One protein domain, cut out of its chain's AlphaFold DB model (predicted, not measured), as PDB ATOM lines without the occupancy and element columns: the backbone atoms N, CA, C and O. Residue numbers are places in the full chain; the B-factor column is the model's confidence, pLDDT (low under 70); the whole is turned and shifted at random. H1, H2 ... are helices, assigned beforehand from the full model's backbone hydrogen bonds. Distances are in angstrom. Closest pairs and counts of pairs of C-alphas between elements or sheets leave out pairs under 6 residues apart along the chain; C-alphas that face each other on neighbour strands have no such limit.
ATOM      1  N   PHE A  14     176.179 159.515 105.185       80.38
ATOM      2  CA  PHE A  14     176.947 158.493 104.475       80.38
ATOM      3  C   PHE A  14     176.419 157.070 104.653       80.38
ATOM      4  O   PHE A  14     176.877 156.177 103.949       80.38
ATOM      5  N   HIS A  15     175.475 156.837 105.566       75.19
ATOM      6  CA  HIS A  15     174.994 155.483 105.851       75.19
ATOM      7  C   HIS A  15     173.483 155.335 105.921       75.19
ATOM      8  O   HIS A  15     173.022 154.203 106.008       75.19
ATOM      9  N   GLY A  16     172.727 156.430 105.879       73.88
ATOM     10  CA  GLY A  16     171.285 156.429 106.088       73.88
ATOM     11  C   GLY A  16     170.881 156.263 107.558       73.88
ATOM     12  O   GLY A  16     171.710 156.054 108.452       73.88
ATOM     13  N   LEU A  17     169.575 156.380 107.815       71.31
ATOM     14  CA  LEU A  17     168.957 155.872 109.042       71.31
ATOM     15  C   LEU A  17     168.318 154.533 108.735       71.31
ATOM     16  O   LEU A  17     167.606 154.393 107.741       71.31
ATOM     17  N   ALA A  18     168.448 153.607 109.682       72.94
ATOM     18  CA  ALA A  18     167.483 152.530 109.781       72.94
ATOM     19  C   ALA A  18     166.080 153.147 109.877       72.94
ATOM     20  O   ALA A  18     165.864 154.100 110.634       72.94
ATOM     21  N   THR A  19     165.130 152.606 109.121       75.19
ATOM     22  CA  THR A  19     163.719 152.964 109.251       75.19
ATOM     23  C   THR A  19     163.230 152.473 110.609       75.19
ATOM     24  O   THR A  19     162.910 151.300 110.786       75.19
ATOM     25  N   LEU A  20     163.246 153.370 111.590       80.69
ATOM     26  CA  LEU A  20     162.799 153.106 112.952       80.69
ATOM     27  C   LEU A  20     161.467 153.820 113.198       80.69
ATOM     28  O   LEU A  20     161.269 154.913 112.661       80.69
ATOM     29  N   PRO A  21     160.590 153.267 114.053       83.50
ATOM     30  CA  PRO A  21     159.397 153.976 114.496       83.50
ATOM     31  C   PRO A  21     159.752 155.353 115.070       83.50
ATOM     32  O   PRO A  21     160.745 155.496 115.798       83.50
ATOM     33  N   SER A  22     158.942 156.364 114.758       87.44
ATOM     34  CA  SER A  22     159.058 157.693 115.367       87.44
ATOM     35  C   SER A  22     158.948 157.612 116.892       87.44
ATOM     36  O   SER A  22     158.395 156.660 117.438       87.44
ATOM     37  N   ALA A  23     159.507 158.601 117.588       88.69
ATOM     38  CA  ALA A  23     159.372 158.704 119.038       88.69
ATOM     39  C   ALA A  23     157.893 158.778 119.459       88.69
ATOM     40  O   ALA A  23     157.099 159.437 118.788       88.69
ATOM     41  N   ASN A  24     157.549 158.143 120.580       93.56
ATOM     42  CA  ASN A  24     156.216 158.195 121.172       93.56
ATOM     43  C   ASN A  24     156.310 158.688 122.626       93.56
ATOM     44  O   ASN A  24     156.852 158.007 123.496       93.56
ATOM     45  N   GLU A  25     155.784 159.888 122.890       92.00
ATOM     46  CA  GLU A  25     155.903 160.538 124.204       92.00
ATOM     47  C   GLU A  25     155.156 159.802 125.325       92.00
ATOM     48  O   GLU A  25     155.604 159.822 126.473       92.00
ATOM     49  N   GLU A  26     154.062 159.102 125.012       94.12
ATOM     50  CA  GLU A  26     153.322 158.316 126.003       94.12
ATOM     51  C   GLU A  26     154.168 157.132 126.493       94.12
ATOM     52  O   GLU A  26     154.330 156.933 127.699       94.12
ATOM     53  N   ILE A  27     154.780 156.393 125.562       93.56
ATOM     54  CA  ILE A  27     155.688 155.284 125.882       93.56
ATOM     55  C   ILE A  27     156.905 155.800 126.649       93.56
ATOM     56  O   ILE A  27     157.257 155.253 127.693       93.56
ATOM     57  N   ARG A  28     157.527 156.893 126.192       93.44
ATOM     58  CA  ARG A  28     158.675 157.492 126.891       93.44
ATOM     59  C   ARG A  28     158.345 157.901 128.314       93.44
ATOM     60  O   ARG A  28     159.178 157.708 129.192       93.44
ATOM     61  N   SER A  29     157.162 158.456 128.544       93.25
ATOM     62  CA  SER A  29     156.732 158.846 129.888       93.25
ATOM     63  C   SER A  29     156.611 157.619 130.796       93.25
ATOM     64  O   SER A  29     157.207 157.608 131.869       93.25
ATOM     65  N   LYS A  30     155.989 156.533 130.314       94.62
ATOM     66  CA  LYS A  30     155.896 155.258 131.052       94.62
ATOM     67  C   LYS A  30     157.268 154.639 131.343       94.62
ATOM     68  O   LYS A  30     157.522 154.157 132.445       94.62
ATOM     69  N   LEU A  31     158.183 154.660 130.373       94.69
ATOM     70  CA  LEU A  31     159.539 154.132 130.554       94.69
ATOM     71  C   LEU A  31     160.362 154.981 131.539       94.69
ATOM     72  O   LEU A  31     161.109 154.426 132.346       94.69
ATOM     73  N   LYS A  32     160.179 156.309 131.539       93.31
ATOM     74  CA  LYS A  32     160.833 157.229 132.486       93.31
ATOM     75  C   LYS A  32     160.401 157.019 133.940       93.31
ATOM     76  O   LYS A  32     161.165 157.369 134.841       93.31
ATOM     77  N   GLU A  33     159.225 156.452 134.181       95.25
ATOM     78  CA  GLU A  33     158.754 156.097 135.526       95.25
ATOM     79  C   GLU A  33     159.388 154.798 136.054       95.25
ATOM     80  O   GLU A  33     159.434 154.573 137.261       95.25
ATOM     81  N   CYS A  34     159.924 153.948 135.171       94.69
ATOM     82  CA  CYS A  34     160.561 152.693 135.563       94.69
ATOM     83  C   CYS A  34     161.977 152.920 136.115       94.69
ATOM     84  O   CYS A  34     162.727 153.758 135.605       94.69
ATOM     85  N   SER A  35     162.385 152.121 137.107       96.56
ATOM     86  CA  SER A  35     163.774 152.124 137.584       96.56
ATOM     87  C   SER A  35     164.729 151.615 136.500       96.56
ATOM     88  O   SER A  35     164.337 150.884 135.585       96.56
ATOM     89  N   LEU A  36     166.006 151.993 136.592       95.50
ATOM     90  CA  LEU A  36     167.004 151.564 135.616       95.50
ATOM     91  C   LEU A  36     167.204 150.044 135.640       95.50
ATOM     92  O   LEU A  36     167.379 149.439 134.586       95.50
ATOM     93  N   GLU A  37     167.141 149.428 136.820       96.44
ATOM     94  CA  GLU A  37     167.246 147.979 136.994       96.44
ATOM     95  C   GLU A  37     166.109 147.258 136.265       96.44
ATOM     96  O   GLU A  37     166.352 146.296 135.535       96.44
ATOM     97  N   GLU A  38     164.882 147.763 136.406       97.00
ATOM     98  CA  GLU A  38     163.709 147.223 135.720       97.00
ATOM     99  C   GLU A  38     163.843 147.362 134.198       97.00
ATOM    100  O   GLU A  38     163.616 146.403 133.459       97.00
ATOM    101  N   LEU A  39     164.286 148.525 133.709       97.31
ATOM    102  CA  LEU A  39     164.534 148.747 132.282       97.31
ATOM    103  C   LEU A  39     165.621 147.805 131.735       97.31
ATOM    104  O   LEU A  39     165.443 147.207 130.674       97.31
ATOM    105  N   CYS A  40     166.726 147.632 132.465       96.69
ATOM    106  CA  CYS A  40     167.799 146.708 132.089       96.69
ATOM    107  C   CYS A  40     167.302 145.260 132.016       96.69
ATOM    108  O   CYS A  40     167.630 144.538 131.069       96.69
ATOM    109  N   LYS A  41     166.493 144.838 132.996       97.00
ATOM    110  CA  LYS A  41     165.906 143.498 133.038       97.00
ATOM    111  C   LYS A  41     164.986 143.267 131.841       97.00
ATOM    112  O   LYS A  41     165.191 142.308 131.098       97.00
ATOM    113  N   ARG A  42     164.051 144.189 131.592       97.12
ATOM    114  CA  ARG A  42     163.155 144.131 130.427       97.12
ATOM    115  C   ARG A  42     163.936 144.050 129.122       97.12
ATOM    116  O   ARG A  42     163.623 143.221 128.273       97.12
ATOM    117  N   LEU A  43     164.967 144.880 128.960       97.25
ATOM    118  CA  LEU A  43     165.775 144.871 127.743       97.25
ATOM    119  C   LEU A  43     166.499 143.534 127.564       97.25
ATOM    120  O   LEU A  43     166.512 143.007 126.458       97.25
ATOM    121  N   SER A  44     167.047 142.966 128.637       96.69
ATOM    122  CA  SER A  44     167.739 141.672 128.591       96.69
ATOM    123  C   SER A  44     166.807 140.523 128.194       96.69
ATOM    124  O   SER A  44     167.220 139.623 127.470       96.69
ATOM    125  N   GLU A  45     165.545 140.567 128.627       96.12
ATOM    126  CA  GLU A  45     164.529 139.570 128.270       96.12
ATOM    127  C   GLU A  45     164.035 139.717 126.822       96.12
ATOM    128  O   GLU A  45     163.776 138.716 126.153       96.12
ATOM    129  N   LYS A  46     163.880 140.953 126.325       95.94
ATOM    130  CA  LYS A  46     163.310 141.219 124.991       95.94
ATOM    131  C   LYS A  46     164.350 141.244 123.873       95.94
ATOM    132  O   LYS A  46     164.099 140.719 122.791       95.94
ATOM    133  N   ASP A  47     165.503 141.854 124.123       96.06
ATOM    134  CA  ASP A  47     166.577 142.060 123.153       96.06
ATOM    135  C   ASP A  47     167.960 141.867 123.814       96.06
ATOM    136  O   ASP A  47     168.689 142.839 124.054       96.06
ATOM    137  N   PRO A  48     168.345 140.605 124.104       95.06
ATOM    138  CA  PRO A  48     169.606 140.289 124.778       95.06
ATOM    139  C   PRO A  48     170.838 140.740 123.981       95.06
ATOM    140  O   PRO A  48     171.863 141.083 124.568       95.06
ATOM    141  N   GLU A  49     170.750 140.790 122.648       95.00
ATOM    142  CA  GLU A  49     171.850 141.260 121.806       95.00
ATOM    143  C   GLU A  49     172.087 142.767 121.982       95.00
ATOM    144  O   GLU A  49     173.231 143.212 122.117       95.00
ATOM    145  N   THR A  50     171.018 143.570 122.007       93.31
ATOM    146  CA  THR A  50     171.133 145.000 122.313       93.31
ATOM    147  C   THR A  50     171.575 145.219 123.764       93.31
ATOM    148  O   THR A  50     172.437 146.069 123.999       93.31
ATOM    149  N   ALA A  51     171.057 144.438 124.719       94.31
ATOM    150  CA  ALA A  51     171.446 144.512 126.130       94.31
ATOM    151  C   ALA A  51     172.950 144.267 126.340       94.31
ATOM    152  O   ALA A  51     173.590 144.996 127.089       94.31
ATOM    153  N   ALA A  52     173.541 143.306 125.622       93.75
ATOM    154  CA  ALA A  52     174.970 143.002 125.712       93.75
ATOM    155  C   ALA A  52     175.881 144.127 125.178       93.75
ATOM    156  O   ALA A  52     177.053 144.203 125.546       93.75
ATOM    157  N   LYS A  53     175.369 144.991 124.291       90.56
ATOM    158  CA  LYS A  53     176.140 146.074 123.649       90.56
ATOM    159  C   LYS A  53     176.005 147.417 124.365       90.56
ATOM    160  O   LYS A  53     176.896 148.259 124.252       90.56
ATOM    161  N   ILE A  54     174.880 147.656 125.035       90.81
ATOM    162  CA  ILE A  54     174.597 148.919 125.718       90.81
ATOM    163  C   ILE A  54     175.083 148.830 127.166       90.81
ATOM    164  O   ILE A  54     174.822 147.863 127.870       90.81
ATOM    165  N   HIS A  55     175.779 149.867 127.632       91.56
ATOM    166  CA  HIS A  55     176.154 149.959 129.038       91.56
ATOM    167  C   HIS A  55     174.898 150.139 129.906       91.56
ATOM    168  O   HIS A  55     174.064 150.980 129.590       91.56
ATOM    169  N   PHE A  56     174.786 149.422 131.025       89.75
ATOM    170  CA  PHE A  56     173.591 149.440 131.887       89.75
ATOM    171  C   PHE A  56     173.190 150.845 132.380       89.75
ATOM    172  O   PHE A  56     172.013 151.129 132.529       89.75
ATOM    173  N   ASN A  57     174.150 151.762 132.556       92.38
ATOM    174  CA  ASN A  57     173.876 153.173 132.893       92.38
ATOM    175  C   ASN A  57     173.392 154.054 131.722       92.38
ATOM    176  O   ASN A  57     173.061 155.219 131.933       92.38
ATOM    177  N   ASP A  58     173.358 153.552 130.487       92.12
ATOM    178  CA  ASP A  58     172.916 154.311 129.310       92.12
ATOM    179  C   ASP A  58     171.391 154.224 129.150       92.12
ATOM    180  O   ASP A  58     170.854 153.617 128.217       92.12
ATOM    181  N   ARG A  59     170.687 154.840 130.108       94.44
ATOM    182  CA  ARG A  59     169.222 154.818 130.198       94.44
ATOM    183  C   ARG A  59     168.551 155.230 128.890       94.44
ATOM    184  O   ARG A  59     167.615 154.571 128.462       94.44
ATOM    185  N   ILE A  60     169.061 156.266 128.222       91.88
ATOM    186  CA  ILE A  60     168.489 156.786 126.970       91.88
ATOM    187  C   ILE A  60     168.484 155.704 125.885       91.88
ATOM    188  O   ILE A  60     167.479 155.518 125.195       91.88
ATOM    189  N   ARG A  61     169.596 154.979 125.707       92.19
ATOM    190  CA  ARG A  61     169.650 153.919 124.694       92.19
ATOM    191  C   ARG A  61     168.821 152.697 125.081       92.19
ATOM    192  O   ARG A  61     168.272 152.062 124.180       92.19
ATOM    193  N   ILE A  62     168.715 152.393 126.374       96.00
ATOM    194  CA  ILE A  62     167.863 151.313 126.891       96.00
ATOM    195  C   ILE A  62     166.388 151.634 126.630       96.00
ATOM    196  O   ILE A  62     165.700 150.848 125.982       96.00
ATOM    197  N   GLU A  63     165.928 152.814 127.051       95.75
ATOM    198  CA  GLU A  63     164.566 153.301 126.813       95.75
ATOM    199  C   GLU A  63     164.242 153.302 125.321       95.75
ATOM    200  O   GLU A  63     163.197 152.804 124.926       95.75
ATOM    201  N   ARG A  64     165.157 153.776 124.464       94.69
ATOM    202  CA  ARG A  64     164.931 153.775 123.014       94.69
ATOM    203  C   ARG A  64     164.820 152.364 122.433       94.69
ATOM    204  O   ARG A  64     164.038 152.157 121.512       94.69
ATOM    205  N   ALA A  65     165.609 151.404 122.913       94.31
ATOM    206  CA  ALA A  65     165.525 150.024 122.441       94.31
ATOM    207  C   ALA A  65     164.188 149.372 122.830       94.31
ATOM    208  O   ALA A  65     163.572 148.709 121.997       94.31
ATOM    209  N   LEU A  66     163.723 149.622 124.057       96.00
ATOM    210  CA  LEU A  66     162.413 149.176 124.532       96.00
ATOM    211  C   LEU A  66     161.268 149.877 123.793       96.00
ATOM    212  O   LEU A  66     160.362 149.203 123.324       96.00
ATOM    213  N   GLU A  67     161.347 151.195 123.592       96.12
ATOM    214  CA  GLU A  67     160.373 151.983 122.821       96.12
ATOM    215  C   GLU A  67     160.208 151.429 121.396       96.12
ATOM    216  O   GLU A  67     159.090 151.268 120.914       96.12
ATOM    217  N   ILE A  68     161.314 151.095 120.720       93.50
ATOM    218  CA  ILE A  68     161.282 150.472 119.388       93.50
ATOM    219  C   ILE A  68     160.537 149.136 119.430       93.50
ATOM    220  O   ILE A  68     159.696 148.882 118.562       93.50
ATOM    221  N   PHE A  69     160.834 148.298 120.424       94.31
ATOM    222  CA  PHE A  69     160.195 146.996 120.576       94.31
ATOM    223  C   PHE A  69     158.697 147.127 120.882       94.31
ATOM    224  O   PHE A  69     157.895 146.433 120.269       94.31
ATOM    225  N   GLU A  70     158.299 148.050 121.759       94.38
ATOM    226  CA  GLU A  70     156.888 148.300 122.082       94.38
ATOM    227  C   GLU A  70     156.095 148.836 120.883       94.38
ATOM    228  O   GLU A  70     154.944 148.453 120.690       94.38
ATOM    229  N   LEU A  71     156.708 149.682 120.048       93.12
ATOM    230  CA  LEU A  71     156.046 150.259 118.873       93.12
ATOM    231  C   LEU A  71     155.942 149.297 117.687       93.12
ATOM    232  O   LEU A  71     154.982 149.374 116.925       93.12
ATOM    233  N   SER A  72     156.952 148.452 117.477       90.50
ATOM    234  CA  SER A  72     157.057 147.634 116.259       90.50
ATOM    235  C   SER A  72     156.881 146.135 116.482       90.50
ATOM    236  O   SER A  72     156.656 145.406 115.521       90.50
ATOM    237  N   GLY A  73     157.035 145.654 117.717       91.69
ATOM    238  CA  GLY A  73     157.181 144.230 118.028       91.69
ATOM    239  C   GLY A  73     158.519 143.621 117.583       91.69
ATOM    240  O   GLY A  73     158.762 142.444 117.841       91.69
ATOM    241  N   ILE A  74     159.392 144.400 116.932       90.81
ATOM    242  CA  ILE A  74     160.683 143.957 116.395       90.81
ATOM    243  C   ILE A  74     161.806 144.454 117.308       90.81
ATOM    244  O   ILE A  74     161.778 145.578 117.815       90.81
ATOM    245  N   LYS A  75     162.824 143.617 117.524       92.62
ATOM    246  CA  LYS A  75     163.978 143.981 118.354       92.62
ATOM    247  C   LYS A  75     164.812 145.077 117.692       92.62
ATOM    248  O   LYS A  75     164.989 145.116 116.473       92.62
ATOM    249  N   ALA A  76     165.403 145.946 118.507       88.50
ATOM    250  CA  ALA A  76     166.283 146.997 118.006       88.50
ATOM    251  C   ALA A  76     167.565 146.423 117.377       88.50
ATOM    252  O   ALA A  76     168.122 147.030 116.462       88.50
ATOM    253  N   SER A  77     168.044 145.272 117.852       89.69
ATOM    254  CA  SER A  77     169.146 144.517 117.244       89.69
ATOM    255  C   SER A  77     168.820 144.072 115.818       89.69
ATOM    256  O   SER A  77     169.583 144.371 114.899       89.69
ATOM    257  N   GLU A  78     167.652 143.461 115.624       88.00
ATOM    258  CA  GLU A  78     167.168 142.970 114.331       88.00
ATOM    259  C   GLU A  78     167.031 144.113 113.312       88.00
ATOM    260  O   GLU A  78     167.601 144.041 112.222       88.00
ATOM    261  N   LEU A  79     166.386 145.229 113.678       82.81
ATOM    262  CA  LEU A  79     166.249 146.388 112.780       82.81
ATOM    263  C   LEU A  79     167.600 147.006 112.387       82.81
ATOM    264  O   LEU A  79     167.783 147.451 111.253       82.81
ATOM    265  N   ARG A  80     168.572 147.034 113.308       79.25
ATOM    266  CA  ARG A  80     169.924 147.536 113.009       79.25
ATOM    267  C   ARG A  80     170.693 146.595 112.083       79.25
ATOM    268  O   ARG A  80     171.425 147.089 111.229       79.25
ATOM    269  N   ALA A  81     170.529 145.282 112.243       79.12
ATOM    270  CA  ALA A  81     171.159 144.288 111.379       79.12
ATOM    271  C   ALA A  81     170.653 144.402 109.932       79.12
ATOM    272  O   ALA A  81     171.459 144.387 109.007       79.12
ATOM    273  N   VAL A  82     169.344 144.614 109.745       73.19
ATOM    274  CA  VAL A  82     168.731 144.796 108.415       73.19
ATOM    275  C   VAL A  82     169.269 146.038 107.696       73.19
ATOM    276  O   VAL A  82     169.508 145.992 106.494       73.19
ATOM    277  N   HIS A  83     169.495 147.144 108.412       71.00
ATOM    278  CA  HIS A  83     170.017 148.371 107.803       71.00
ATOM    279  C   HIS A  83     171.457 148.226 107.282       71.00
ATOM    280  O   HIS A  83     171.824 148.893 106.318       71.00
ATOM    281  N   ASN A  84     172.292 147.418 107.951       64.69
ATOM    282  CA  ASN A  84     173.696 147.132 107.612       64.69
ATOM    283  C   ASN A  84     174.584 148.354 107.248       64.69
ATOM    284  O   ASN A  84     175.641 148.204 106.644       64.69
TER     285      ASN A  84
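Overview. This is residues 14 to 84 of the 256 residues of the protein "tRNA (Adenosine(37)-N6)-dimethylallyltransferase MiaA" of SAR324 cluster bacterium (UniProt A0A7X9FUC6). H4 runs through the middle of a small cluster of crossed helices: H1 packs on one part of it, H2 crosses it at a slant, and H5 meets it nearly at a right angle, while the short H3 packs on H2. Before H1, the unnamed stretch of residues 14 to 24 leads from the H5 end of the domain to H1. The printed part has 71 residues, with five named helices in the order H1, H2, H3, H4, H5 and no named strand, and its class is all helix. The whole is compact, with a radius of gyration of the C-alphas of 11.8 A and spans of 35 by 26 by 22 A.

Arrangement. After residues 14 to 24 comes H1, residues 25 to 33. It touches residues 63 to 67 alone of H4, residues 59 to 72, at a steep tilt of 47 degrees, opposite ways; their closest C-alphas, of Leu 31 and Glu 63, are 6.3 A apart. H4 is the hub, touching three other helices. H2, residues 36 to 46, is close to H1 but not clearly touching, with the closest C-alphas, of Leu 31 and Leu 39, 7.5 A apart. H2 touches H4 at a steep tilt of 40 degrees, the same way, closest at the C-alphas of Leu 43 and Leu 66, 6.3 A apart. H3, residues 48 to 53, touches H2 at a steep tilt of 55 degrees, opposite ways; their closest C-alphas, of Ser 44 and Ala 51, are 5.3 A apart. H5, residues 76 to 83, touches residues 65 to 69 alone of H4, about perpendicular at 74 degrees, with the closest C-alphas, of Ala 65 and Ala 76, 5.4 A apart. H3 and H5 only just touch, with 3 pairs of C-alphas within 8 A. H1 is apart from H3 and H5, and H2 is apart from H5. Every O i to N i+4 pair is within hydrogen-bond range in H1, H2, H4 and H5; in H3 it is 1 of 2.

Along the chain. H1 begins at C-alpha 25, (155.903, 160.538, 124.204), and is 12.5 A long from first to last C-alpha. H2 measures 15.3 A and H3 8.8 A. H4, the longest helix, runs 19.8 A from C-alpha 59 at (169.222, 154.818, 130.198) to C-alpha 72. H5 measures 11.0 A and ends at C-alpha 83, (170.017, 148.371, 107.803).

Size, cuts and confidence. The two C-alphas farthest apart, of Phe 14 and Ser 35, are 36.2 A apart. The printed part has no cut, and the four links between its helices are tight. The mean pLDDT of the printed part is 90.2, and residue 84 alone is under 70.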